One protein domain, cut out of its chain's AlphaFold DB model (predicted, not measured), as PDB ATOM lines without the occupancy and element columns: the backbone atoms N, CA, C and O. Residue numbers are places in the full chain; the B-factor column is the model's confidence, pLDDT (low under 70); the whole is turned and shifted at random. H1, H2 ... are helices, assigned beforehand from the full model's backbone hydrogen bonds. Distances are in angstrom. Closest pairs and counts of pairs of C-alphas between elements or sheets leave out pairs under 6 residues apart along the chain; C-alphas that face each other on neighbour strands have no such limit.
ATOM      1  N   ASP A  47     118.078 153.245  72.165       47.53
ATOM      2  CA  ASP A  47     116.841 154.027  72.198       47.53
ATOM      3  C   ASP A  47     116.056 153.779  73.500       47.53
ATOM      4  O   ASP A  47     115.633 154.722  74.166       47.53
ATOM      5  N   LEU A  48     115.933 152.513  73.923       48.31
ATOM      6  CA  LEU A  48     115.282 152.122  75.180       48.31
ATOM      7  C   LEU A  48     116.027 152.695  76.392       48.31
ATOM      8  O   LEU A  48     115.405 153.287  77.270       48.31
ATOM      9  N   TRP A  49     117.356 152.568  76.427       56.22
ATOM     10  CA  TRP A  49     118.180 153.115  77.510       56.22
ATOM     11  C   TRP A  49     118.191 154.650  77.523       56.22
ATOM     12  O   TRP A  49     118.206 155.246  78.601       56.22
ATOM     13  N   PHE A  50     118.129 155.296  76.357       62.78
ATOM     14  CA  PHE A  50     118.010 156.745  76.217       62.78
ATOM     15  C   PHE A  50     116.668 157.241  76.762       62.78
ATOM     16  O   PHE A  50     116.659 158.118  77.625       62.78
ATOM     17  N   TYR A  51     115.547 156.643  76.344       51.81
ATOM     18  CA  TYR A  51     114.227 157.011  76.860       51.81
ATOM     19  C   TYR A  51     114.067 156.679  78.348       51.81
ATOM     20  O   TYR A  51     113.531 157.505  79.078       51.81
ATOM     21  N   PHE A  52     114.603 155.554  78.831       49.75
ATOM     22  CA  PHE A  52     114.605 155.212  80.258       49.75
ATOM     23  C   PHE A  52     115.442 156.200  81.092       49.75
ATOM     24  O   PHE A  52     115.007 156.648  82.152       49.75
ATOM     25  N   THR A  53     116.613 156.614  80.597       57.81
ATOM     26  CA  THR A  53     117.457 157.616  81.273       57.81
ATOM     27  C   THR A  53     116.808 159.000  81.255       57.81
ATOM     28  O   THR A  53     116.806 159.678  82.280       57.81
ATOM     29  N   LEU A  54     116.208 159.402  80.129       57.03
ATOM     30  CA  LEU A  54     115.459 160.654  79.991       57.03
ATOM     31  C   LEU A  54     114.234 160.676  80.918       57.03
ATOM     32  O   LEU A  54     113.981 161.679  81.582       57.03
ATOM     33  N   GLN A  55     113.511 159.558  81.011       50.03
ATOM     34  CA  GLN A  55     112.373 159.374  81.907       50.03
ATOM     35  C   GLN A  55     112.798 159.476  83.377       50.03
ATOM     36  O   GLN A  55     112.189 160.243  84.117       50.03
ATOM     37  N   ASN A  56     113.871 158.794  83.789       49.19
ATOM     38  CA  ASN A  56     114.392 158.890  85.157       49.19
ATOM     39  C   ASN A  56     114.899 160.307  85.489       49.19
ATOM     40  O   ASN A  56     114.574 160.832  86.549       49.19
ATOM     41  N   TRP A  57     115.590 160.987  84.564       54.50
ATOM     42  CA  TRP A  57     116.010 162.384  84.757       54.50
ATOM     43  C   TRP A  57     114.826 163.346  84.932       54.50
ATOM     44  O   TRP A  57     114.853 164.209  85.810       54.50
ATOM     45  N   VAL A  58     113.772 163.200  84.124       54.28
ATOM     46  CA  VAL A  58     112.557 164.025  84.236       54.28
ATOM     47  C   VAL A  58     111.781 163.712  85.525       54.28
ATOM     48  O   VAL A  58     111.224 164.625  86.137       54.28
ATOM     49  N   LEU A  59     111.778 162.453  85.976       51.28
ATOM     50  CA  LEU A  59     111.145 162.027  87.229       51.28
ATOM     51  C   LEU A  59     111.874 162.559  88.476       51.28
ATOM     52  O   LEU A  59     111.217 163.123  89.357       51.28
ATOM     53  N   ASP A  60     113.203 162.431  88.539       47.72
ATOM     54  CA  ASP A  60     113.991 162.799  89.724       47.72
ATOM     55  C   ASP A  60     114.145 164.319  89.889       47.72
ATOM     56  O   ASP A  60     114.026 164.833  91.004       47.72
ATOM     57  N   PHE A  61     114.335 165.075  88.800       50.16
ATOM     58  CA  PHE A  61     114.420 166.542  88.878       50.16
ATOM     59  C   PHE A  61     113.048 167.240  88.903       50.16
ATOM     60  O   PHE A  61     112.951 168.378  89.367       50.16
ATOM     61  N   GLY A  62     111.967 166.572  88.482       52.00
ATOM     62  CA  GLY A  62     110.626 167.164  88.431       52.00
ATOM     63  C   GLY A  62     110.057 167.565  89.799       52.00
ATOM     64  O   GLY A  62     109.499 168.655  89.939       52.00
ATOM     65  N   ARG A  63     110.218 166.724  90.834       47.53
ATOM     66  CA  ARG A  63     109.666 167.004  92.179       47.53
ATOM     67  C   ARG A  63     110.406 168.127  92.932       47.53
ATOM     68  O   ARG A  63     109.714 169.008  93.448       47.53
ATOM     69  N   PRO A  64     111.754 168.178  92.977       46.72
ATOM     70  CA  PRO A  64     112.474 169.274  93.631       46.72
ATOM     71  C   PRO A  64     112.267 170.630  92.943       46.72
ATOM     72  O   PRO A  64     112.114 171.640  93.626       46.72
ATOM     73  N   ILE A  65     112.214 170.665  91.605       52.59
ATOM     74  CA  ILE A  65     112.016 171.914  90.850       52.59
ATOM     75  C   ILE A  65     110.594 172.457  91.052       52.59
ATOM     76  O   ILE A  65     110.429 173.657  91.267       52.59
ATOM     77  N   ALA A  66     109.569 171.596  91.078       49.88
ATOM     78  CA  ALA A  66     108.199 172.022  91.372       49.88
ATOM     79  C   ALA A  66     108.059 172.639  92.781       49.88
ATOM     80  O   ALA A  66     107.405 173.672  92.930       49.88
ATOM     81  N   MET A  67     108.719 172.061  93.793       50.12
ATOM     82  CA  MET A  67     108.733 172.600  95.165       50.12
ATOM     83  C   MET A  67     109.565 173.883  95.332       50.12
ATOM     84  O   MET A  67     109.328 174.624  96.282       50.12
ATOM     85  N   LEU A  68     110.512 174.172  94.431       50.03
ATOM     86  CA  LEU A  68     111.296 175.415  94.448       50.03
ATOM     87  C   LEU A  68     110.613 176.592  93.734       50.03
ATOM     88  O   LEU A  68     110.935 177.740  94.030       50.03
ATOM     89  N   VAL A  69     109.700 176.326  92.792       53.69
ATOM     90  CA  VAL A  69     109.094 177.364  91.931       53.69
ATOM     91  C   VAL A  69     107.683 177.776  92.374       53.69
ATOM     92  O   VAL A  69     107.280 178.904  92.093       53.69
ATOM     93  N   PHE A  70     106.936 176.927  93.093       48.44
ATOM     94  CA  PHE A  70     105.546 177.213  93.485       48.44
ATOM     95  C   PHE A  70     105.318 177.212  95.010       48.44
ATOM     96  O   PHE A  70     105.236 176.142  95.618       48.44
ATOM     97  N   PRO A  71     105.132 178.393  95.637       47.88
ATOM     98  CA  PRO A  71     104.616 178.515  96.999       47.88
ATOM     99  C   PRO A  71     103.180 177.978  97.124       47.88
ATOM    100  O   PRO A  71     102.372 178.089  96.202       47.88
ATOM    101  N   LEU A  72     102.843 177.446  98.301       49.38
ATOM    102  CA  LEU A  72     101.615 176.680  98.583       49.38
ATOM    103  C   LEU A  72     100.281 177.466  98.539       49.38
ATOM    104  O   LEU A  72      99.238 176.903  98.860       49.38
ATOM    105  N   GLU A  73     100.275 178.739  98.138       51.94
ATOM    106  CA  GLU A  73      99.097 179.620  98.235       51.94
ATOM    107  C   GLU A  73      98.264 179.735  96.943       51.94
ATOM    108  O   GLU A  73      97.212 180.373  96.952       51.94
ATOM    109  N   TRP A  74      98.686 179.126  95.823       53.69
ATOM    110  CA  TRP A  74      98.085 179.406  94.502       53.69
ATOM    111  C   TRP A  74      97.123 178.343  93.934       53.69
ATOM    112  O   TRP A  74      96.688 178.462  92.789       53.69
ATOM    113  N   PHE A  75      96.735 177.331  94.719       47.38
ATOM    114  CA  PHE A  75      95.779 176.298  94.286       47.38
ATOM    115  C   PHE A  75      94.436 176.383  95.037       47.38
ATOM    116  O   PHE A  75      94.356 175.976  96.197       47.38
ATOM    117  N   PRO A  76      93.348 176.869  94.399       46.31
ATOM    118  CA  PRO A  76      92.015 176.841  94.997       46.31
ATOM    119  C   PRO A  76      91.493 175.400  95.128       46.31
ATOM    120  O   PRO A  76      91.516 174.621  94.177       46.31
ATOM    121  N   LEU A  77      90.967 175.088  96.314       52.97
ATOM    122  CA  LEU A  77      90.768 173.754  96.908       52.97
ATOM    123  C   LEU A  77      89.757 172.799  96.218       52.97
ATOM    124  O   LEU A  77      89.261 171.889  96.871       52.97
ATOM    125  N   ASN A  78      89.366 173.011  94.956       53.66
ATOM    126  CA  ASN A  78      88.194 172.333  94.368       53.66
ATOM    127  C   ASN A  78      88.304 171.929  92.880       53.66
ATOM    128  O   ASN A  78      87.284 171.782  92.203       53.66
ATOM    129  N   LYS A  79      89.518 171.733  92.345       51.28
ATOM    130  CA  LYS A  79      89.742 171.088  91.031       51.28
ATOM    131  C   LYS A  79      90.980 170.174  91.076       51.28
ATOM    132  O   LYS A  79      91.928 170.531  91.773       51.28
ATOM    133  N   PRO A  80      90.989 169.035  90.353       52.59
ATOM    134  CA  PRO A  80      92.146 168.142  90.302       52.59
ATOM    135  C   PRO A  80      93.367 168.839  89.691       52.59
ATOM    136  O   PRO A  80      93.249 169.665  88.779       52.59
ATOM    137  N   SER A  81      94.540 168.502  90.214       55.09
ATOM    138  CA  SER A  81      95.834 169.046  89.819       55.09
ATOM    139  C   SER A  81      96.254 168.547  88.436       55.09
ATOM    140  O   SER A  81      95.879 167.458  88.002       55.09
ATOM    141  N   VAL A  82      97.139 169.291  87.766       50.31
ATOM    142  CA  VAL A  82      97.845 168.809  86.565       50.31
ATOM    143  C   VAL A  82      98.553 167.472  86.840       50.31
ATOM    144  O   VAL A  82      98.564 166.598  85.975       50.31
ATOM    145  N   GLY A  83      99.062 167.266  88.061       49.31
ATOM    146  CA  GLY A  83      99.649 165.987  88.483       49.31
ATOM    147  C   GLY A  83      98.662 164.812  88.464       49.31
ATOM    148  O   GLY A  83      99.059 163.697  88.128       49.31
ATOM    149  N   ASP A  84      97.378 165.054  88.732       53.38
ATOM    150  CA  ASP A  84      96.350 164.006  88.752       53.38
ATOM    151  C   ASP A  84      96.012 163.532  87.330       53.38
ATOM    152  O   ASP A  84      95.823 162.338  87.101       53.38
ATOM    153  N   TYR A  85      96.039 164.436  86.342       51.50
ATOM    154  CA  TYR A  85      95.905 164.073  84.925       51.50
ATOM    155  C   TYR A  85      97.096 163.244  84.418       51.50
ATOM    156  O   TYR A  85      96.893 162.282  83.674       51.50
ATOM    157  N   PHE A  86      98.323 163.548  84.863       50.00
ATOM    158  CA  PHE A  86      99.489 162.701  84.583       50.00
ATOM    159  C   PHE A  86      99.370 161.321  85.251       50.00
ATOM    160  O   PHE A  86      99.646 160.314  84.599       50.00
ATOM    161  N   HIS A  87      98.881 161.247  86.495       50.22
ATOM    162  CA  HIS A  87      98.569 159.974  87.156       50.22
ATOM    163  C   HIS A  87      97.463 159.177  86.434       50.22
ATOM    164  O   HIS A  87      97.551 157.951  86.347       50.22
ATOM    165  N   MET A  88      96.451 159.837  85.862       55.31
ATOM    166  CA  MET A  88      95.389 159.159  85.108       55.31
ATOM    167  C   MET A  88      95.883 158.609  83.759       55.31
ATOM    168  O   MET A  88      95.545 157.483  83.401       55.31
ATOM    169  N   ALA A  89      96.730 159.356  83.040       53.38
ATOM    170  CA  ALA A  89      97.356 158.885  81.801       53.38
ATOM    171  C   ALA A  89      98.326 157.712  82.053       53.38
ATOM    172  O   ALA A  89      98.297 156.722  81.322       53.38
ATOM    173  N   TYR A  90      99.116 157.790  83.129       50.56
ATOM    174  CA  TYR A  90      99.961 156.703  83.637       50.56
ATOM    175  C   TYR A  90      99.153 155.410  83.861       50.56
ATOM    176  O   TYR A  90      99.487 154.368  83.298       50.56
ATOM    177  N   ASN A  91      98.026 155.489  84.579       50.12
ATOM    178  CA  ASN A  91      97.193 154.321  84.888       50.12
ATOM    179  C   ASN A  91      96.515 153.677  83.659       50.12
ATOM    180  O   ASN A  91      96.152 152.504  83.721       50.12
ATOM    181  N   ILE A  92      96.330 154.411  82.555       56.38
ATOM    182  CA  ILE A  92      95.681 153.897  81.333       56.38
ATOM    183  C   ILE A  92      96.705 153.329  80.341       56.38
ATOM    184  O   ILE A  92      96.433 152.323  79.690       56.38
ATOM    185  N   ILE A  93      97.884 153.942  80.212       53.41
ATOM    186  CA  ILE A  93      98.865 153.567  79.180       53.41
ATOM    187  C   ILE A  93      99.714 152.362  79.620       53.41
ATOM    188  O   ILE A  93      99.988 151.474  78.810       53.41
ATOM    189  N   THR A  94     100.088 152.285  80.901       49.78
ATOM    190  CA  THR A  94     100.959 151.220  81.428       49.78
ATOM    191  C   THR A  94     100.382 149.800  81.265       49.78
ATOM    192  O   THR A  94     101.111 148.940  80.767       49.78
ATOM    193  N   PRO A  95      99.099 149.506  81.579       52.72
ATOM    194  CA  PRO A  95      98.569 148.143  81.453       52.72
ATOM    195  C   PRO A  95      98.451 147.673  79.997       52.72
ATOM    196  O   PRO A  95      98.712 146.513  79.696       52.72
ATOM    197  N   PHE A  96      98.094 148.574  79.075       53.38
ATOM    198  CA  PHE A  96      97.901 148.242  77.657       53.38
ATOM    199  C   PHE A  96      99.211 147.945  76.912       53.38
ATOM    200  O   PHE A  96      99.185 147.227  75.912       53.38
ATOM    201  N   LEU A  97     100.345 148.457  77.401       49.66
ATOM    202  CA  LEU A  97     101.676 148.081  76.915       49.66
ATOM    203  C   LEU A  97     102.131 146.729  77.487       49.66
ATOM    204  O   LEU A  97     102.662 145.910  76.742       49.66
ATOM    205  N   LEU A  98     101.866 146.465  78.773       51.25
ATOM    206  CA  LEU A  98     102.226 145.205  79.439       51.25
ATOM    207  C   LEU A  98     101.418 143.998  78.936       51.25
ATOM    208  O   LEU A  98     101.955 142.900  78.849       51.25
ATOM    209  N   LEU A  99     100.141 144.185  78.589       53.41
ATOM    210  CA  LEU A  99      99.232 143.088  78.233       53.41
ATOM    211  C   LEU A  99      99.502 142.431  76.871       53.41
ATOM    212  O   LEU A  99      98.966 141.349  76.626       53.41
ATOM    213  N   LYS A 100     100.253 143.071  75.964       51.47
ATOM    214  CA  LYS A 100     100.169 142.752  74.528       51.47
ATOM    215  C   LYS A 100     101.240 141.800  73.976       51.47
ATOM    216  O   LYS A 100     101.030 141.307  72.870       51.47
ATOM    217  N   ILE A 101     102.364 141.568  74.667       51.53
ATOM    218  CA  ILE A 101     103.537 140.919  74.036       51.53
ATOM    219  C   ILE A 101     104.088 139.690  74.798       51.53
ATOM    220  O   ILE A 101     104.257 138.665  74.149       51.53
ATOM    221  N   ASP A 102     104.267 139.710  76.130       52.03
ATOM    222  CA  ASP A 102     105.023 138.647  76.853       52.03
ATOM    223  C   ASP A 102     104.272 137.964  78.037       52.03
ATOM    224  O   ASP A 102     104.834 137.197  78.821       52.03
ATOM    225  N   SER A 103     102.977 138.236  78.194       56.16
ATOM    226  CA  SER A 103     102.241 138.280  79.477       56.16
ATOM    227  C   SER A 103     101.933 136.975  80.248       56.16
ATOM    228  O   SER A 103     101.111 137.031  81.160       56.16
ATOM    229  N   PHE A 104     102.514 135.814  79.924       48.75
ATOM    230  CA  PHE A 104     102.269 134.560  80.676       48.75
ATOM    231  C   PHE A 104     103.554 133.870  81.136       48.75
ATOM    232  O   PHE A 104     103.692 133.584  82.319       48.75
ATOM    233  N   GLU A 105     104.519 133.659  80.241       52.50
ATOM    234  CA  GLU A 105     105.825 133.094  80.609       52.50
ATOM    235  C   GLU A 105     106.702 134.148  81.295       52.50
ATOM    236  O   GLU A 105     107.263 133.884  82.361       52.50
ATOM    237  N   LEU A 106     106.700 135.389  80.782       53.31
ATOM    238  CA  LEU A 106     107.270 136.512  81.520       53.31
ATOM    239  C   LEU A 106     106.464 136.789  82.785       53.31
ATOM    240  O   LEU A 106     107.081 137.143  83.765       53.31
ATOM    241  N   LEU A 107     105.138 136.602  82.830       54.16
ATOM    242  CA  LEU A 107     104.379 136.806  84.075       54.16
ATOM    243  C   LEU A 107     104.710 135.752  85.139       54.16
ATOM    244  O   LEU A 107     104.800 136.110  86.302       54.16
ATOM    245  N   TYR A 108     104.947 134.495  84.757       51.06
ATOM    246  CA  TYR A 108     105.399 133.443  85.672       51.06
ATOM    247  C   TYR A 108     106.822 133.720  86.186       51.06
ATOM    248  O   TYR A 108     107.055 133.760  87.391       51.06
ATOM    249  N   TYR A 109     107.762 134.036  85.287       52.25
ATOM    250  CA  TYR A 109     109.123 134.441  85.661       52.25
ATOM    251  C   TYR A 109     109.146 135.752  86.471       52.25
ATOM    252  O   TYR A 109     109.924 135.907  87.413       52.25
ATOM    253  N   TYR A 110     108.278 136.702  86.130       54.59
ATOM    254  CA  TYR A 110     108.137 137.967  86.836       54.59
ATOM    255  C   TYR A 110     107.511 137.731  88.199       54.59
ATOM    256  O   TYR A 110     108.061 138.257  89.141       54.59
ATOM    257  N   ASP A 111     106.463 136.926  88.367       56.28
ATOM    258  CA  ASP A 111     105.893 136.620  89.685       56.28
ATOM    259  C   ASP A 111     106.914 135.905  90.586       56.28
ATOM    260  O   ASP A 111     107.232 136.392  91.677       56.28
ATOM    261  N   GLU A 112     107.521 134.820  90.092       58.03
ATOM    262  CA  GLU A 112     108.394 133.939  90.880       58.03
ATOM    263  C   GLU A 112     109.753 134.578  91.243       58.03
ATOM    264  O   GLU A 112     110.265 134.335  92.334       58.03
ATOM    265  N   TYR A 113     110.308 135.472  90.408       55.81
ATOM    266  CA  TYR A 113     111.586 136.155  90.700       55.81
ATOM    267  C   TYR A 113     111.440 137.646  91.063       55.81
ATOM    268  O   TYR A 113     112.074 138.134  92.009       55.81
ATOM    269  N   LEU A 114     110.621 138.404  90.325       53.38
ATOM    270  CA  LEU A 114     110.488 139.861  90.488       53.38
ATOM    271  C   LEU A 114     109.321 140.261  91.404       53.38
ATOM    272  O   LEU A 114     109.462 141.226  92.145       53.38
ATOM    273  N   GLY A 115     108.222 139.510  91.426       59.47
ATOM    274  CA  GLY A 115     107.013 139.719  92.212       59.47
ATOM    275  C   GLY A 115     107.294 139.423  93.671       59.47
ATOM    276  O   GLY A 115     107.126 140.305  94.509       59.47
ATOM    277  N   HIS A 116     107.884 138.262  93.959       61.16
ATOM    278  CA  HIS A 116     108.455 137.958  95.273       61.16
ATOM    279  C   HIS A 116     109.317 139.135  95.778       61.16
ATOM    280  O   HIS A 116     109.048 139.708  96.836       61.16
ATOM    281  N   SER A 117     110.272 139.612  94.973       58.59
ATOM    282  CA  SER A 117     111.107 140.771  95.325       58.59
ATOM    283  C   SER A 117     110.308 142.080  95.504       58.59
ATOM    284  O   SER A 117     110.545 142.816  96.460       58.59
ATOM    285  N   MET A 118     109.337 142.370  94.635       59.00
ATOM    286  CA  MET A 118     108.497 143.577  94.664       59.00
ATOM    287  C   MET A 118     107.528 143.633  95.843       59.00
ATOM    288  O   MET A 118     107.137 144.729  96.231       59.00
ATOM    289  N   TRP A 119     107.143 142.495  96.416       64.56
ATOM    290  CA  TRP A 119     106.312 142.454  97.619       64.56
ATOM    291  C   TRP A 119     107.180 142.422  98.881       64.56
ATOM    292  O   TRP A 119     106.929 143.182  99.821       64.56
ATOM    293  N   TYR A 120     108.254 141.624  98.899       69.19
ATOM    294  CA  TYR A 120     109.116 141.515 100.074       69.19
ATOM    295  C   TYR A 120     109.990 142.752 100.310       69.19
ATOM    296  O   TYR A 120     110.119 143.163 101.461       69.19
ATOM    297  N   ILE A 121     110.551 143.406  99.286       71.00
ATOM    298  CA  ILE A 121     111.405 144.592  99.500       71.00
ATOM    299  C   ILE A 121     110.622 145.734 100.183       71.00
ATOM    300  O   ILE A 121     111.086 146.202 101.228       71.00
ATOM    301  N   PRO A 122     109.426 146.155  99.713       71.62
ATOM    302  CA  PRO A 122     108.610 147.137 100.425       71.62
ATOM    303  C   PRO A 122     108.141 146.647 101.796       71.62
ATOM    304  O   PRO A 122     108.148 147.430 102.739       71.62
ATOM    305  N   PHE A 123     107.786 145.367 101.947       73.62
ATOM    306  CA  PHE A 123     107.373 144.806 103.237       73.62
ATOM    307  C   PHE A 123     108.486 144.896 104.294       73.62
ATOM    308  O   PHE A 123     108.276 145.456 105.371       73.62
ATOM    309  N   PHE A 124     109.700 144.436 103.975       75.50
ATOM    310  CA  PHE A 124     110.858 144.536 104.868       75.50
ATOM    311  C   PHE A 124     111.303 145.989 105.093       75.50
ATOM    312  O   PHE A 124     111.742 146.324 106.195       75.50
ATOM    313  N   LEU A 125     111.142 146.871 104.100       73.00
ATOM    314  CA  LEU A 125     111.382 148.308 104.253       73.00
ATOM    315  C   LEU A 125     110.372 148.959 105.214       73.00
ATOM    316  O   LEU A 125     110.779 149.723 106.086       73.00
ATOM    317  N   ILE A 126     109.082 148.632 105.110       72.75
ATOM    318  CA  ILE A 126     108.032 149.119 106.018       72.75
ATOM    319  C   ILE A 126     108.283 148.608 107.440       72.75
ATOM    320  O   ILE A 126     108.238 149.404 108.376       72.75
ATOM    321  N   LEU A 127     108.622 147.324 107.612       72.94
ATOM    322  CA  LEU A 127     109.007 146.769 108.916       72.94
ATOM    323  C   LEU A 127     110.237 147.479 109.503       72.94
ATOM    324  O   LEU A 127     110.263 147.762 110.699       72.94
ATOM    325  N   PHE A 128     111.232 147.814 108.679       74.12
ATOM    326  CA  PHE A 128     112.424 148.547 109.111       74.12
ATOM    327  C   PHE A 128     112.123 150.008 109.493       74.12
ATOM    328  O   PHE A 128     112.606 150.484 110.521       74.12
ATOM    329  N   ILE A 129     111.292 150.709 108.713       73.56
ATOM    330  CA  ILE A 129     110.839 152.075 109.023       73.56
ATOM    331  C   ILE A 129     110.021 152.074 110.319       73.56
ATOM    332  O   ILE A 129     110.310 152.867 111.214       73.56
ATOM    333  N   TYR A 130     109.074 151.141 110.464       74.56
ATOM    334  CA  TYR A 130     108.304 150.934 111.693       74.56
ATOM    335  C   TYR A 130     109.231 150.703 112.894       74.56
ATOM    336  O   TYR A 130     109.162 151.431 113.882       74.56
ATOM    337  N   PHE A 131     110.184 149.775 112.764       78.12
ATOM    338  CA  PHE A 131     111.178 149.482 113.795       78.12
ATOM    339  C   PHE A 131     112.025 150.704 114.181       78.12
ATOM    340  O   PHE A 131     112.342 150.892 115.354       78.12
ATOM    341  N   SER A 132     112.364 151.569 113.219       74.25
ATOM    342  CA  SER A 132     113.096 152.817 113.479       74.25
ATOM    343  C   SER A 132     112.307 153.831 114.324       74.25
ATOM    344  O   SER A 132     112.923 154.681 114.968       74.25
ATOM    345  N   GLY A 133     110.974 153.705 114.374       74.94
ATOM    346  CA  GLY A 133     110.087 154.480 115.245       74.94
ATOM    347  C   GLY A 133     109.884 153.888 116.647       74.94
ATOM    348  O   GLY A 133     109.506 154.621 117.554       74.94
ATOM    349  N   CYS A 134     110.188 152.603 116.865       78.12
ATOM    350  CA  CYS A 134     109.957 151.877 118.127       78.12
ATOM    351  C   CYS A 134     110.967 152.201 119.256       78.12
ATOM    352  O   CYS A 134     111.309 151.328 120.058       78.12
ATOM    353  N   PHE A 135     111.503 153.425 119.314       82.12
ATOM    354  CA  PHE A 135     112.539 153.823 120.274       82.12
ATOM    355  C   PHE A 135     112.035 154.887 121.256       82.12
ATOM    356  O   PHE A 135     111.735 156.015 120.871       82.12
ATOM    357  N   THR A 136     112.024 154.544 122.545       76.44
ATOM    358  CA  THR A 136     111.534 155.380 123.649       76.44
ATOM    359  C   THR A 136     112.662 155.726 124.639       76.44
ATOM    360  O   THR A 136     113.547 154.897 124.888       76.44
ATOM    361  N   PRO A 137     112.695 156.936 125.234       74.81
ATOM    362  CA  PRO A 137     113.622 157.256 126.324       74.81
ATOM    363  C   PRO A 137     113.261 156.545 127.644       74.81
ATOM    364  O   PRO A 137     114.111 156.419 128.530       74.81
ATOM    365  N   THR A 138     112.021 156.070 127.803       70.56
ATOM    366  CA  THR A 138     111.497 155.500 129.051       70.56
ATOM    367  C   THR A 138     111.668 153.981 129.128       70.56
ATOM    368  O   THR A 138     110.898 153.206 128.572       70.56
ATOM    369  N   LYS A 139     112.628 153.525 129.947       60.38
ATOM    370  CA  LYS A 139     112.868 152.091 130.234       60.38
ATOM    371  C   LYS A 139     111.656 151.354 130.851       60.38
ATOM    372  O   LYS A 139     111.640 150.130 130.888       60.38
ATOM    373  N   ALA A 140     110.642 152.065 131.350       57.47
ATOM    374  CA  ALA A 140     109.444 151.443 131.920       57.47
ATOM    375  C   ALA A 140     108.555 150.756 130.858       57.47
ATOM    376  O   ALA A 140     107.902 149.766 131.166       57.47
ATOM    377  N   GLU A 141     108.576 151.232 129.607       55.53
ATOM    378  CA  GLU A 141     107.790 150.682 128.485       55.53
ATOM    379  C   GLU A 141     108.528 149.570 127.714       55.53
ATOM    380  O   GLU A 141     107.944 148.892 126.865       55.53
ATOM    381  N   SER A 142     109.814 149.352 128.017       56.12
ATOM    382  CA  SER A 142     110.670 148.353 127.362       56.12
ATOM    383  C   SER A 142     110.585 146.960 128.005       56.12
ATOM    384  O   SER A 142     111.527 146.171 127.909       56.12
ATOM    385  N   SER A 143     109.502 146.655 128.721       59.34
ATOM    386  CA  SER A 143     109.171 145.289 129.132       59.34
ATOM    387  C   SER A 143     108.053 144.797 128.226       59.34
ATOM    388  O   SER A 143     106.900 145.177 128.413       59.34
ATOM    389  N   ALA A 144     108.403 143.980 127.228       57.97
ATOM    390  CA  ALA A 144     107.413 143.377 126.343       57.97
ATOM    391  C   ALA A 144     106.364 142.631 127.195       57.97
ATOM    392  O   ALA A 144     106.749 141.766 127.992       57.97
ATOM    393  N   PRO A 145     105.059 142.943 127.069       64.81
ATOM    394  CA  PRO A 145     104.035 142.298 127.878       64.81
ATOM    395  C   PRO A 145     104.040 140.793 127.603       64.81
ATOM    396  O   PRO A 145     104.193 140.372 126.457       64.81
ATOM    397  N   GLY A 146     103.846 139.962 128.632       66.50
ATOM    398  CA  GLY A 146     103.979 138.500 128.507       66.50
ATOM    399  C   GLY A 146     103.101 137.871 127.413       66.50
ATOM    400  O   GLY A 146     103.478 136.869 126.816       66.50
ATOM    401  N   VAL A 147     101.976 138.511 127.079       64.81
ATOM    402  CA  VAL A 147     101.099 138.123 125.961       64.81
ATOM    403  C   VAL A 147     101.772 138.331 124.594       64.81
ATOM    404  O   VAL A 147     101.630 137.487 123.715       64.81
ATOM    405  N   ALA A 148     102.564 139.393 124.413       65.00
ATOM    406  CA  ALA A 148     103.335 139.600 123.187       65.00
ATOM    407  C   ALA A 148     104.416 138.519 123.011       65.00
ATOM    408  O   ALA A 148     104.633 138.060 121.895       65.00
ATOM    409  N   LEU A 149     105.032 138.037 124.101       68.88
ATOM    410  CA  LEU A 149     105.981 136.914 124.043       68.88
ATOM    411  C   LEU A 149     105.323 135.599 123.593       68.88
ATOM    412  O   LEU A 149     105.962 134.824 122.885       68.88
ATOM    413  N   LEU A 150     104.046 135.361 123.918       76.25
ATOM    414  CA  LEU A 150     103.298 134.218 123.368       76.25
ATOM    415  C   LEU A 150     103.087 134.342 121.852       76.25
ATOM    416  O   LEU A 150     103.106 133.335 121.151       76.25
ATOM    417  N   LEU A 151     102.938 135.567 121.335       77.69
ATOM    418  CA  LEU A 151     102.804 135.841 119.901       77.69
ATOM    419  C   LEU A 151     104.142 135.800 119.139       77.69
ATOM    420  O   LEU A 151     104.128 135.646 117.917       77.69
ATOM    421  N   VAL A 152     105.294 135.890 119.821       80.44
ATOM    422  CA  VAL A 152     106.621 135.767 119.179       80.44
ATOM    423  C   VAL A 152     106.779 134.401 118.508       80.44
ATOM    424  O   VAL A 152     107.329 134.334 117.416       80.44
ATOM    425  N   MET A 153     106.253 133.323 119.100       79.94
ATOM    426  CA  MET A 153     106.315 131.976 118.512       79.94
ATOM    427  C   MET A 153     105.590 131.857 117.157       79.94
ATOM    428  O   MET A 153     106.263 131.560 116.168       79.94
ATOM    429  N   PRO A 154     104.271 132.119 117.036       81.88
ATOM    430  CA  PRO A 154     103.588 132.072 115.742       81.88
ATOM    431  C   PRO A 154     104.123 133.123 114.756       81.88
ATOM    432  O   PRO A 154     104.205 132.843 113.563       81.88
ATOM    433  N   SER A 155     104.552 134.300 115.231       77.94
ATOM    434  CA  SER A 155     105.170 135.324 114.376       77.94
ATOM    435  C   SER A 155     106.524 134.878 113.808       77.94
ATOM    436  O   SER A 155     106.751 135.013 112.608       77.94
ATOM    437  N   GLY A 156     107.408 134.311 114.632       81.19
ATOM    438  CA  GLY A 156     108.707 133.791 114.204       81.19
ATOM    439  C   GLY A 156     108.594 132.554 113.311       81.19
ATOM    440  O   GLY A 156     109.390 132.404 112.392       81.19
ATOM    441  N   LEU A 157     107.578 131.709 113.514       82.81
ATOM    442  CA  LEU A 157     107.258 130.601 112.604       82.81
ATOM    443  C   LEU A 157     106.757 131.099 111.241       82.81
ATOM    444  O   LEU A 157     107.191 130.581 110.215       82.81
ATOM    445  N   TYR A 158     105.897 132.123 111.215       83.31
ATOM    446  CA  TYR A 158     105.449 132.756 109.970       83.31
ATOM    447  C   TYR A 158     106.620 133.362 109.186       83.31
ATOM    448  O   TYR A 158     106.770 133.098 107.994       83.31
ATOM    449  N   TYR A 159     107.488 134.126 109.857       82.88
ATOM    450  CA  TYR A 159     108.679 134.695 109.226       82.88
ATOM    451  C   TYR A 159     109.697 133.622 108.814       82.88
ATOM    452  O   TYR A 159     110.297 133.764 107.756       82.88
ATOM    453  N   TRP A 160     109.863 132.536 109.580       89.56
ATOM    454  CA  TRP A 160     110.684 131.385 109.178       89.56
ATOM    455  C   TRP A 160     110.183 130.788 107.865       89.56
ATOM    456  O   TRP A 160     110.953 130.745 106.909       89.56
ATOM    457  N   TYR A 161     108.896 130.437 107.793       84.25
ATOM    458  CA  TYR A 161     108.277 129.915 106.575       84.25
ATOM    459  C   TYR A 161     108.477 130.869 105.392       84.25
ATOM    460  O   TYR A 161     108.984 130.463 104.352       84.25
ATOM    461  N   LEU A 162     108.160 132.155 105.572       82.19
ATOM    462  CA  LEU A 162     108.277 133.182 104.535       82.19
ATOM    463  C   LEU A 162     109.730 133.346 104.041       82.19
ATOM    464  O   LEU A 162     109.954 133.519 102.845       82.19
ATOM    465  N   VAL A 163     110.720 133.242 104.932       86.38
ATOM    466  CA  VAL A 163     112.150 133.327 104.588       86.38
ATOM    467  C   VAL A 163     112.661 132.074 103.872       86.38
ATOM    468  O   VAL A 163     113.475 132.202 102.955       86.38
ATOM    469  N   THR A 164     112.220 130.879 104.276       84.88
ATOM    470  CA  THR A 164     112.680 129.615 103.678       84.88
ATOM    471  C   THR A 164     111.952 129.259 102.384       84.88
ATOM    472  O   THR A 164     112.575 128.725 101.473       84.88
ATOM    473  N   GLU A 165     110.656 129.552 102.295       79.62
ATOM    474  CA  GLU A 165     109.831 129.262 101.119       79.62
ATOM    475  C   GLU A 165     110.043 130.336 100.043       79.62
ATOM    476  O   GLU A 165     110.400 130.016  98.917       79.62
ATOM    477  N   GLY A 166     109.963 131.623 100.407       71.62
ATOM    478  CA  GLY A 166     110.196 132.737  99.478       71.62
ATOM    479  C   GLY A 166     111.667 132.973  99.107       71.62
ATOM    480  O   GLY A 166     111.968 133.958  98.443       71.62
ATOM    481  N   GLN A 167     112.597 132.132  99.583       79.69
ATOM    482  CA  GLN A 167     114.053 132.195  99.336       79.69
ATOM    483  C   GLN A 167     114.737 133.552  99.643       79.69
ATOM    484  O   GLN A 167     115.894 133.789  99.290       79.69
ATOM    485  N   ILE A 168     114.082 134.442 100.395       82.62
ATOM    486  CA  ILE A 168     114.550 135.811 100.675       82.62
ATOM    487  C   ILE A 168     115.564 135.932 101.828       82.62
ATOM    488  O   ILE A 168     115.702 137.000 102.432       82.62
ATOM    489  N   PHE A 169     116.295 134.866 102.161       88.19
ATOM    490  CA  PHE A 169     117.224 134.851 103.302       88.19
ATOM    491  C   PHE A 169     118.246 136.006 103.282       88.19
ATOM    492  O   PHE A 169     118.570 136.558 104.333       88.19
ATOM    493  N   ILE A 170     118.697 136.425 102.094       87.69
ATOM    494  CA  ILE A 170     119.633 137.549 101.910       87.69
ATOM    495  C   ILE A 170     118.996 138.894 102.309       87.69
ATOM    496  O   ILE A 170     119.629 139.698 102.993       87.69
ATOM    497  N   LEU A 171     117.737 139.134 101.927       86.31
ATOM    498  CA  LEU A 171     117.002 140.341 102.314       86.31
ATOM    499  C   LEU A 171     116.745 140.343 103.826       86.31
ATOM    500  O   LEU A 171     117.048 141.323 104.506       86.31
ATOM    501  N   PHE A 172     116.272 139.214 104.359       90.31
ATOM    502  CA  PHE A 172     116.013 139.038 105.787       90.31
ATOM    503  C   PHE A 172     117.261 139.293 106.643       90.31
ATOM    504  O   PHE A 172     117.194 140.061 107.606       90.31
ATOM    505  N   ILE A 173     118.411 138.698 106.295       92.62
ATOM    506  CA  ILE A 173     119.635 138.862 107.090       92.62
ATOM    507  C   ILE A 173     120.160 140.303 107.018       92.62
ATOM    508  O   ILE A 173     120.615 140.833 108.034       92.62
ATOM    509  N   PHE A 174     120.027 140.975 105.868       92.88
ATOM    510  CA  PHE A 174     120.370 142.392 105.731       92.88
ATOM    511  C   PHE A 174     119.482 143.277 106.618       92.88
ATOM    512  O   PHE A 174     120.006 144.087 107.389       92.88
ATOM    513  N   THR A 175     118.158 143.083 106.593       88.94
ATOM    514  CA  THR A 175     117.236 143.819 107.474       88.94
ATOM    515  C   THR A 175     117.512 143.527 108.949       88.94
ATOM    516  O   THR A 175     117.551 144.462 109.748       88.94
ATOM    517  N   PHE A 176     117.786 142.275 109.328       93.75
ATOM    518  CA  PHE A 176     118.119 141.926 110.713       93.75
ATOM    519  C   PHE A 176     119.421 142.593 111.189       93.75
ATOM    520  O   PHE A 176     119.458 143.154 112.287       93.75
ATOM    521  N   PHE A 177     120.471 142.617 110.359       94.81
ATOM    522  CA  PHE A 177     121.696 143.358 110.672       94.81
ATOM    523  C   PHE A 177     121.460 144.869 110.759       94.81
ATOM    524  O   PHE A 177     122.010 145.511 111.657       94.81
ATOM    525  N   ALA A 178     120.618 145.441 109.895       92.75
ATOM    526  CA  ALA A 178     120.248 146.852 109.965       92.75
ATOM    527  C   ALA A 178     119.467 147.176 111.256       92.75
ATOM    528  O   ALA A 178     119.776 148.160 111.930       92.75
ATOM    529  N   MET A 179     118.517 146.324 111.661       92.88
ATOM    530  CA  MET A 179     117.802 146.434 112.942       92.88
ATOM    531  C   MET A 179     118.767 146.337 114.132       92.88
ATOM    532  O   MET A 179     118.720 147.175 115.033       92.88
ATOM    533  N   LEU A 180     119.690 145.370 114.127       94.00
ATOM    534  CA  LEU A 180     120.713 145.229 115.168       94.00
ATOM    535  C   LEU A 180     121.626 146.465 115.238       94.00
ATOM    536  O   LEU A 180     121.900 146.969 116.330       94.00
ATOM    537  N   ALA A 181     122.063 146.991 114.091       93.81
ATOM    538  CA  ALA A 181     122.866 148.207 114.014       93.81
ATOM    539  C   ALA A 181     122.108 149.430 114.561       93.81
ATOM    540  O   ALA A 181     122.689 150.202 115.331       93.81
ATOM    541  N   LEU A 182     120.811 149.572 114.250       91.12
ATOM    542  CA  LEU A 182     119.948 150.594 114.850       91.12
ATOM    543  C   LEU A 182     119.853 150.433 116.371       91.12
ATOM    544  O   LEU A 182     120.105 151.401 117.085       91.12
ATOM    545  N   VAL A 183     119.579 149.232 116.891       91.81
ATOM    546  CA  VAL A 183     119.524 148.981 118.347       91.81
ATOM    547  C   VAL A 183     120.840 149.372 119.021       91.81
ATOM    548  O   VAL A 183     120.833 150.077 120.031       91.81
ATOM    549  N   LEU A 184     121.982 148.974 118.456       92.81
ATOM    550  CA  LEU A 184     123.301 149.319 118.992       92.81
ATOM    551  C   LEU A 184     123.587 150.830 118.920       92.81
ATOM    552  O   LEU A 184     124.176 151.381 119.853       92.81
ATOM    553  N   HIS A 185     123.155 151.511 117.857       91.00
ATOM    554  CA  HIS A 185     123.313 152.957 117.688       91.00
ATOM    555  C   HIS A 185     122.426 153.756 118.657       91.00
ATOM    556  O   HIS A 185     122.918 154.646 119.352       91.00
ATOM    557  N   GLN A 186     121.143 153.409 118.770       88.06
ATOM    558  CA  GLN A 186     120.190 154.094 119.648       88.06
ATOM    559  C   GLN A 186     120.482 153.826 121.135       88.06
ATOM    560  O   GLN A 186     120.393 154.743 121.954       88.06
ATOM    561  N   LYS A 187     120.995 152.634 121.482       86.75
ATOM    562  CA  LYS A 187     121.497 152.323 122.833       86.75
ATOM    563  C   LYS A 187     122.647 153.245 123.263       86.75
ATOM    564  O   LYS A 187     122.719 153.611 124.437       86.75
ATOM    565  N   ARG A 188     123.519 153.684 122.336       90.25
ATOM    566  CA  ARG A 188     124.551 154.711 122.623       90.25
ATOM    567  C   ARG A 188     123.929 156.074 122.951       90.25
ATOM    568  O   ARG A 188     124.466 156.786 123.792       90.25
ATOM    569  N   LYS A 189     122.777 156.400 122.352       87.06
ATOM    570  CA  LYS A 189     121.982 157.614 122.625       87.06
ATOM    571  C   LYS A 189     121.045 157.493 123.840       87.06
ATOM    572  O   LYS A 189     120.227 158.380 124.048       87.06
ATOM    573  N   ARG A 190     121.156 156.422 124.641       86.00
ATOM    574  CA  ARG A 190     120.286 156.123 125.803       86.00
ATOM    575  C   ARG A 190     118.797 155.932 125.469       86.00
ATOM    576  O   ARG A 190     117.979 155.943 126.381       86.00
ATOM    577  N   LEU A 191     118.463 155.690 124.203       82.50
ATOM    578  CA  LEU A 191     117.129 155.251 123.801       82.50
ATOM    579  C   LEU A 191     117.019 153.729 123.940       82.50
ATOM    580  O   LEU A 191     117.974 152.994 123.665       82.50
ATOM    581  N   PHE A 192     115.849 153.269 124.367       83.12
ATOM    582  CA  PHE A 192     115.509 151.861 124.533       83.12
ATOM    583  C   PHE A 192     114.424 151.467 123.538       83.12
ATOM    584  O   PHE A 192     113.696 152.308 123.023       83.12
ATOM    585  N   LEU A 193     114.352 150.177 123.242       81.56
ATOM    586  CA  LEU A 193     113.364 149.625 122.330       81.56
ATOM    587  C   LEU A 193     112.040 149.444 123.088       81.56
ATOM    588  O   LEU A 193     112.053 148.921 124.205       81.56
ATOM    589  N   ASP A 194     110.928 149.901 122.519       78.56
ATOM    590  CA  ASP A 194     109.599 149.735 123.112       78.56
ATOM    591  C   ASP A 194     109.110 148.273 123.030       78.56
ATOM    592  O   ASP A 194     109.776 147.389 122.483       78.56
ATOM    593  N   SER A 195     107.927 148.002 123.580       76.81
ATOM    594  CA  SER A 195     107.327 146.662 123.563       76.81
ATOM    595  C   SER A 195     107.080 146.089 122.154       76.81
ATOM    596  O   SER A 195     107.195 144.875 121.975       76.81
ATOM    597  N   ASN A 196     106.786 146.925 121.151       77.38
ATOM    598  CA  ASN A 196     106.505 146.493 119.777       77.38
ATOM    599  C   ASN A 196     107.796 146.214 118.997       77.38
ATOM    600  O   ASN A 196     107.905 145.205 118.298       77.38
ATOM    601  N   GLY A 197     108.802 147.072 119.160       81.19
ATOM    602  CA  GLY A 197     110.141 146.860 118.629       81.19
ATOM    603  C   GLY A 197     110.793 145.626 119.246       81.19
ATOM    604  O   GLY A 197     111.389 144.831 118.523       81.19
ATOM    605  N   LEU A 198     110.633 145.405 120.557       82.00
ATOM    606  CA  LEU A 198     111.094 144.183 121.224       82.00
ATOM    607  C   LEU A 198     110.396 142.940 120.674       82.00
ATOM    608  O   LEU A 198     111.078 141.972 120.351       82.00
ATOM    609  N   PHE A 199     109.070 142.978 120.510       81.75
ATOM    610  CA  PHE A 199     108.318 141.906 119.855       81.75
ATOM    611  C   PHE A 199     108.880 141.594 118.458       81.75
ATOM    612  O   PHE A 199     109.272 140.457 118.200       81.75
ATOM    613  N   LEU A 200     109.012 142.602 117.588       83.75
ATOM    614  CA  LEU A 200     109.499 142.418 116.217       83.75
ATOM    615  C   LEU A 200     110.952 141.912 116.177       83.75
ATOM    616  O   LEU A 200     111.275 141.009 115.403       83.75
ATOM    617  N   PHE A 201     111.823 142.438 117.045       90.19
ATOM    618  CA  PHE A 201     113.214 141.998 117.163       90.19
ATOM    619  C   PHE A 201     113.323 140.553 117.661       90.19
ATOM    620  O   PHE A 201     114.129 139.788 117.130       90.19
ATOM    621  N   TYR A 202     112.504 140.147 118.638       88.00
ATOM    622  CA  TYR A 202     112.469 138.764 119.115       88.00
ATOM    623  C   TYR A 202     111.879 137.805 118.074       88.00
ATOM    624  O   TYR A 202     112.429 136.718 117.906       88.00
ATOM    625  N   SER A 203     110.850 138.203 117.319       87.12
ATOM    626  CA  SER A 203     110.337 137.405 116.195       87.12
ATOM    627  C   SER A 203     111.401 137.187 115.117       87.12
ATOM    628  O   SER A 203     111.581 136.058 114.661       87.12
ATOM    629  N   PHE A 204     112.169 138.219 114.753       91.94
ATOM    630  CA  PHE A 204     113.283 138.083 113.805       91.94
ATOM    631  C   PHE A 204     114.437 137.241 114.383       91.94
ATOM    632  O   PHE A 204     114.983 136.386 113.689       91.94
ATOM    633  N   ALA A 205     114.786 137.406 115.662       94.31
ATOM    634  CA  ALA A 205     115.820 136.587 116.303       94.31
ATOM    635  C   ALA A 205     115.424 135.098 116.382       94.31
ATOM    636  O   ALA A 205     116.247 134.225 116.100       94.31
ATOM    637  N   LEU A 206     114.158 134.804 116.702       91.88
ATOM    638  CA  LEU A 206     113.603 133.448 116.672       91.88
ATOM    639  C   LEU A 206     113.597 132.883 115.246       91.88
ATOM    640  O   LEU A 206     113.998 131.741 115.050       91.88
ATOM    641  N   THR A 207     113.218 133.690 114.252       92.94
ATOM    642  CA  THR A 207     113.265 133.318 112.828       92.94
ATOM    643  C   THR A 207     114.665 132.864 112.421       92.94
ATOM    644  O   THR A 207     114.824 131.782 111.863       92.94
ATOM    645  N   LEU A 208     115.695 133.650 112.753       95.12
ATOM    646  CA  LEU A 208     117.085 133.316 112.438       95.12
ATOM    647  C   LEU A 208     117.532 132.007 113.113       95.12
ATOM    648  O   LEU A 208     118.225 131.204 112.489       95.12
ATOM    649  N   LEU A 209     117.106 131.767 114.357       95.06
ATOM    650  CA  LEU A 209     117.371 130.518 115.073       95.06
ATOM    651  C   LEU A 209     116.658 129.316 114.427       95.06
ATOM    652  O   LEU A 209     117.277 128.266 114.265       95.06
ATOM    653  N   LEU A 210     115.399 129.468 114.009       93.06
ATOM    654  CA  LEU A 210     114.650 128.424 113.300       93.06
ATOM    655  C   LEU A 210     115.282 128.098 111.940       93.06
ATOM    656  O   LEU A 210     115.455 126.921 111.624       93.06
ATOM    657  N   VAL A 211     115.705 129.109 111.170       93.06
ATOM    658  CA  VAL A 211     116.455 128.899 109.917       93.06
ATOM    659  C   VAL A 211     117.771 128.168 110.193       93.06
ATOM    660  O   VAL A 211     118.080 127.202 109.501       93.06
ATOM    661  N   ALA A 212     118.528 128.560 111.222       92.81
ATOM    662  CA  ALA A 212     119.786 127.897 111.568       92.81
ATOM    663  C   ALA A 212     119.592 126.420 111.963       92.81
ATOM    664  O   ALA A 212     120.358 125.568 111.515       92.81
ATOM    665  N   LEU A 213     118.557 126.101 112.751       93.25
ATOM    666  CA  LEU A 213     118.211 124.720 113.111       93.25
ATOM    667  C   LEU A 213     117.768 123.900 111.890       93.25
ATOM    668  O   LEU A 213     118.218 122.769 111.722       93.25
ATOM    669  N   TRP A 214     116.937 124.480 111.021       92.25
ATOM    670  CA  TRP A 214     116.467 123.859 109.778       92.25
ATOM    671  C   TRP A 214     117.628 123.518 108.832       92.25
ATOM    672  O   TRP A 214     117.759 122.382 108.374       92.25
ATOM    673  N   VAL A 215     118.530 124.479 108.617       89.12
ATOM    674  CA  VAL A 215     119.741 124.317 107.800       89.12
ATOM    675  C   VAL A 215     120.696 123.288 108.403       89.12
ATOM    676  O   VAL A 215     121.218 122.450 107.669       89.12
ATOM    677  N   ALA A 216     120.910 123.306 109.722       89.38
ATOM    678  CA  ALA A 216     121.781 122.346 110.400       89.38
ATOM    679  C   ALA A 216     121.233 120.910 110.340       89.38
ATOM    680  O   ALA A 216     122.006 119.967 110.168       89.38
ATOM    681  N   TRP A 217     119.911 120.737 110.446       89.06
ATOM    682  CA  TRP A 217     119.255 119.431 110.359       89.06
ATOM    683  C   TRP A 217     119.373 118.811 108.958       89.06
ATOM    684  O   TRP A 217     119.680 117.625 108.836       89.06
ATOM    685  N   LEU A 218     119.198 119.619 107.908       86.88
ATOM    686  CA  LEU A 218     119.222 119.166 106.510       86.88
ATOM    687  C   LEU A 218     120.616 119.225 105.855       86.88
ATOM    688  O   LEU A 218     120.783 118.793 104.719       86.88
ATOM    689  N   TRP A 219     121.641 119.706 106.565       82.56
ATOM    690  CA  TRP A 219     122.987 119.959 106.027       82.56
ATOM    691  C   TRP A 219     123.627 118.770 105.289       82.56
ATOM    692  O   TRP A 219     124.315 118.949 104.282       82.56
ATOM    693  N   ASN A 220     123.400 117.557 105.800       83.25
ATOM    694  CA  ASN A 220     123.994 116.319 105.289       83.25
ATOM    695  C   ASN A 220     123.139 115.621 104.212       83.25
ATOM    696  O   ASN A 220     123.508 114.535 103.770       83.25
ATOM    697  N   ASP A 221     122.011 116.203 103.798       83.25
ATOM    698  CA  ASP A 221     121.112 115.618 102.801       83.25
ATOM    699  C   ASP A 221     121.707 115.729 101.379       83.25
ATOM    700  O   ASP A 221     121.807 116.833 100.829       83.25
ATOM    701  N   PRO A 222     122.092 114.613 100.729       79.62
ATOM    702  CA  PRO A 222     122.743 114.658  99.422       79.62
ATOM    703  C   PRO A 222     121.787 115.055  98.285       79.62
ATOM    704  O   PRO A 222     122.249 115.521  97.240       79.62
ATOM    705  N   VAL A 223     120.472 114.890  98.460       81.19
ATOM    706  CA  VAL A 223     119.460 115.216  97.447       81.19
ATOM    707  C   VAL A 223     119.183 116.717  97.475       81.19
ATOM    708  O   VAL A 223     119.280 117.385  96.440       81.19
ATOM    709  N   LEU A 224     118.942 117.284  98.660       79.25
ATOM    710  CA  LEU A 224     118.758 118.728  98.821       79.25
ATOM    711  C   LEU A 224     120.043 119.505  98.508       79.25
ATOM    712  O   LEU A 224     119.972 120.548  97.862       79.25
ATOM    713  N   ARG A 225     121.229 119.006  98.886       80.81
ATOM    714  CA  ARG A 225     122.509 119.654  98.525       80.81
ATOM    715  C   ARG A 225     122.781 119.642  97.015       80.81
ATOM    716  O   ARG A 225     123.512 120.507  96.538       80.81
ATOM    717  N   LYS A 226     122.161 118.729  96.255       79.44
ATOM    718  CA  LYS A 226     122.166 118.753  94.783       79.44
ATOM    719  C   LYS A 226     121.149 119.748  94.201       79.44
ATOM    720  O   LYS A 226     121.454 120.345  93.173       79.44
ATOM    721  N   LYS A 227     119.982 119.947  94.838       77.06
ATOM    722  CA  LYS A 227     118.981 120.960  94.423       77.06
ATOM    723  C   LYS A 227     119.453 122.396  94.701       77.06
ATOM    724  O   LYS A 227     119.218 123.266  93.872       77.06
ATOM    725  N   TYR A 228     120.157 122.627  95.814       77.00
ATOM    726  CA  TYR A 228     120.660 123.948  96.227       77.00
ATOM    727  C   TYR A 228     122.201 124.007  96.213       77.00
ATOM    728  O   TYR A 228     122.836 123.987  97.278       77.00
ATOM    729  N   PRO A 229     122.837 124.059  95.025       65.62
ATOM    730  CA  PRO A 229     124.283 124.181  94.903       65.62
ATOM    731  C   PRO A 229     124.733 125.604  95.264       65.62
ATOM    732  O   PRO A 229     124.660 126.524  94.454       65.62
ATOM    733  N   GLY A 230     125.231 125.797  96.486       69.19
ATOM    734  CA  GLY A 230     125.690 127.113  96.925       69.19
ATOM    735  C   GLY A 230     126.329 127.147  98.310       69.19
ATOM    736  O   GLY A 230     126.293 126.177  99.075       69.19
ATOM    737  N   VAL A 231     126.915 128.311  98.615       67.69
ATOM    738  CA  VAL A 231     127.410 128.678  99.956       67.69
ATOM    739  C   VAL A 231     126.240 129.037 100.876       67.69
ATOM    740  O   VAL A 231     126.233 128.659 102.043       67.69
ATOM    741  N   ILE A 232     125.227 129.726 100.338       74.12
ATOM    742  CA  ILE A 232     123.959 129.986 101.022       74.12
ATOM    743  C   ILE A 232     123.046 128.793 100.742       74.12
ATOM    744  O   ILE A 232     122.491 128.667  99.655       74.12
ATOM    745  N   TYR A 233     122.951 127.890 101.713       79.06
ATOM    746  CA  TYR A 233     122.110 126.700 101.652       79.06
ATOM    747  C   TYR A 233     120.942 126.872 102.628       79.06
ATOM    748  O   TYR A 233     121.128 126.750 103.837       79.06
ATOM    749  N   VAL A 234     119.758 127.189 102.098       85.06
ATOM    750  CA  VAL A 234     118.500 127.322 102.851       85.06
ATOM    751  C   VAL A 234     117.405 126.586 102.065       85.06
ATOM    752  O   VAL A 234     116.824 127.174 101.157       85.06
ATOM    753  N   PRO A 235     117.158 125.291 102.332       82.75
ATOM    754  CA  PRO A 235     116.207 124.507 101.545       82.75
ATOM    755  C   PRO A 235     114.749 124.905 101.837       82.75
ATOM    756  O   PRO A 235     114.383 125.097 102.997       82.75
ATOM    757  N   GLU A 236     113.908 124.969 100.799       85.25
ATOM    758  CA  GLU A 236     112.454 125.171 100.938       85.25
ATOM    759  C   GLU A 236     111.798 124.012 101.727       85.25
ATOM    760  O   GLU A 236     112.069 122.838 101.432       85.25
ATOM    761  N   PRO A 237     110.870 124.296 102.661       83.62
ATOM    762  CA  PRO A 237     109.944 123.312 103.220       83.62
ATOM    763  C   PRO A 237     109.232 122.475 102.151       83.62
ATOM    764  O   PRO A 237     109.153 121.248 102.292       83.62
ATOM    765  N   TRP A 238     108.779 123.091 101.054       78.69
ATOM    766  CA  TRP A 238     108.130 122.362  99.962       78.69
ATOM    767  C   TRP A 238     109.072 121.410  99.209       78.69
ATOM    768  O   TRP A 238     108.687 120.286  98.867       78.69
ATOM    769  N   ALA A 239     110.339 121.794  99.018       77.00
ATOM    770  CA  ALA A 239     111.353 120.911  98.440       77.00
ATOM    771  C   ALA A 239     111.627 119.687  99.322       77.00
ATOM    772  O   ALA A 239     111.756 118.574  98.816       77.00
ATOM    773  N   PHE A 240     111.676 119.872 100.644       80.62
ATOM    774  CA  PHE A 240     111.782 118.754 101.576       80.62
ATOM    775  C   PHE A 240     110.555 117.827 101.488       80.62
ATOM    776  O   PHE A 240     110.717 116.615 101.335       80.62
ATOM    777  N   TYR A 241     109.339 118.388 101.523       78.75
ATOM    778  CA  TYR A 241     108.085 117.625 101.469       78.75
ATOM    779  C   TYR A 241     107.956 116.788 100.186       78.75
ATOM    780  O   TYR A 241     107.715 115.579 100.242       78.75
ATOM    781  N   THR A 242     108.170 117.407  99.025       75.81
ATOM    782  CA  THR A 242     108.078 116.731  97.721       75.81
ATOM    783  C   THR A 242     109.113 115.615  97.567       75.81
ATOM    784  O   THR A 242     108.767 114.525  97.114       75.81
ATOM    785  N   LEU A 243     110.359 115.831  98.000       72.19
ATOM    786  CA  LEU A 243     111.429 114.839  97.852       72.19
ATOM    787  C   LEU A 243     111.347 113.681  98.860       72.19
ATOM    788  O   LEU A 243     111.717 112.561  98.505       72.19
ATOM    789  N   HIS A 244     110.868 113.915 100.089       72.94
ATOM    790  CA  HIS A 244     110.931 112.925 101.180       72.94
ATOM    791  C   HIS A 244     109.589 112.362 101.654       72.94
ATOM    792  O   HIS A 244     109.578 111.282 102.251       72.94
ATOM    793  N   VAL A 245     108.480 113.069 101.428       67.81
ATOM    794  CA  VAL A 245     107.138 112.644 101.859       67.81
ATOM    795  C   VAL A 245     106.329 112.167 100.658       67.81
ATOM    796  O   VAL A 245     105.810 111.054 100.683       67.81
ATOM    797  N   SER A 246     106.303 112.941  99.568       63.59
ATOM    798  CA  SER A 246     105.565 112.557  98.352       63.59
ATOM    799  C   SER A 246     106.181 111.383  97.581       63.59
ATOM    800  O   SER A 246     105.513 110.822  96.723       63.59
TER     801      SER A 246
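AT A GLANCE: This is residues 47 to 246 of the 249 residues of the protein "CLN6 transmembrane ER protein" of Lynx canadensis (UniProt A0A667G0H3). A loose bundle of four helices, H3 to H6, has H4 and H6 crossing closely, while H3 packs on H5 at one side; beyond H3 an arm holding H1 and H2 sticks out with residues 47 to 97 and 99 to 106. In this arm H2 folds back after H1 without touching it; the short helices H7 and H8 lie at the other end of the model, where H8 packs on the last residues of H4. The printed part has 200 residues with eight named helices, H1 to H8 in chain order, and no named strand; its class is all helix. The whole is loose, with a radius of gyration of the C-alphas of 23.2 A, and flat, spanning 63 by 54 by 28 A.

HOW THE PARTS SIT: H1, residues 47 to 69, and H2, residues 82 to 98, are apart. H3, residues 105 to 133, is apart from both. With residues 121 to 132 alone, H3 touches H5, residues 169 to 188, at a shallow tilt of 11 degrees, the same way; their closest C-alphas, of Phe 124 and Thr 175, are 6.9 A apart. H4, residues 146 to 165, touches H6, residues 195 to 218, at a steep tilt of 45 degrees, the same way; their closest C-alphas, of Gly 156 and Ser 203, are 4.4 A apart. H3, H4, H5 and H6 form an up and down bundle, each running against the one before it in the chain. H5 and H6 are close but not clearly touching, with the C-alphas of Phe 176 and Phe 204 closest at 6.9 A. Residues 135 to 136 pair antiparallel with residues 192 to 193. With residues 161 to 165 alone, H4 touches H8, residues 237 to 244; the closest C-alphas, of Glu 165 and Pro 237, are 6.3 A apart. H7, residues 222 to 227, touches no helix. Every O i to N i+4 pair is within hydrogen-bond range in H5, H6, H7 and H8, against 17 of 19 in H1, 11 of 13 in H2, 22 of 25 in H3 and 14 of 16 in H4.

IN THESE COORDINATES: H1 begins at C-alpha 47 (116.841, 154.027, 72.198), is 31.5 A long and has a kink of 34 degrees near residue 63. H2 measures 25.0 A. H3, 40.9 A long, ends at C-alpha 133 (110.087, 154.480, 115.245). H4 measures 29.5 A, H5 28.7 A and H6 34.5 A. H7 and H8 are short, and H8 ends at C-alpha 244 (110.931, 112.925, 101.180).

THE WHOLE: The two C-alphas farthest apart, of Pro 76 and Pro 222, are 69.5 A apart. The printed part has no cut. The links H1 to H2 and H3 to H4 are long, with 12 residues each. The mean pLDDT of the printed part is 70.4; residues 47 to 120, 139 to 149, 229 to 231 and 245 to 246 are under 70.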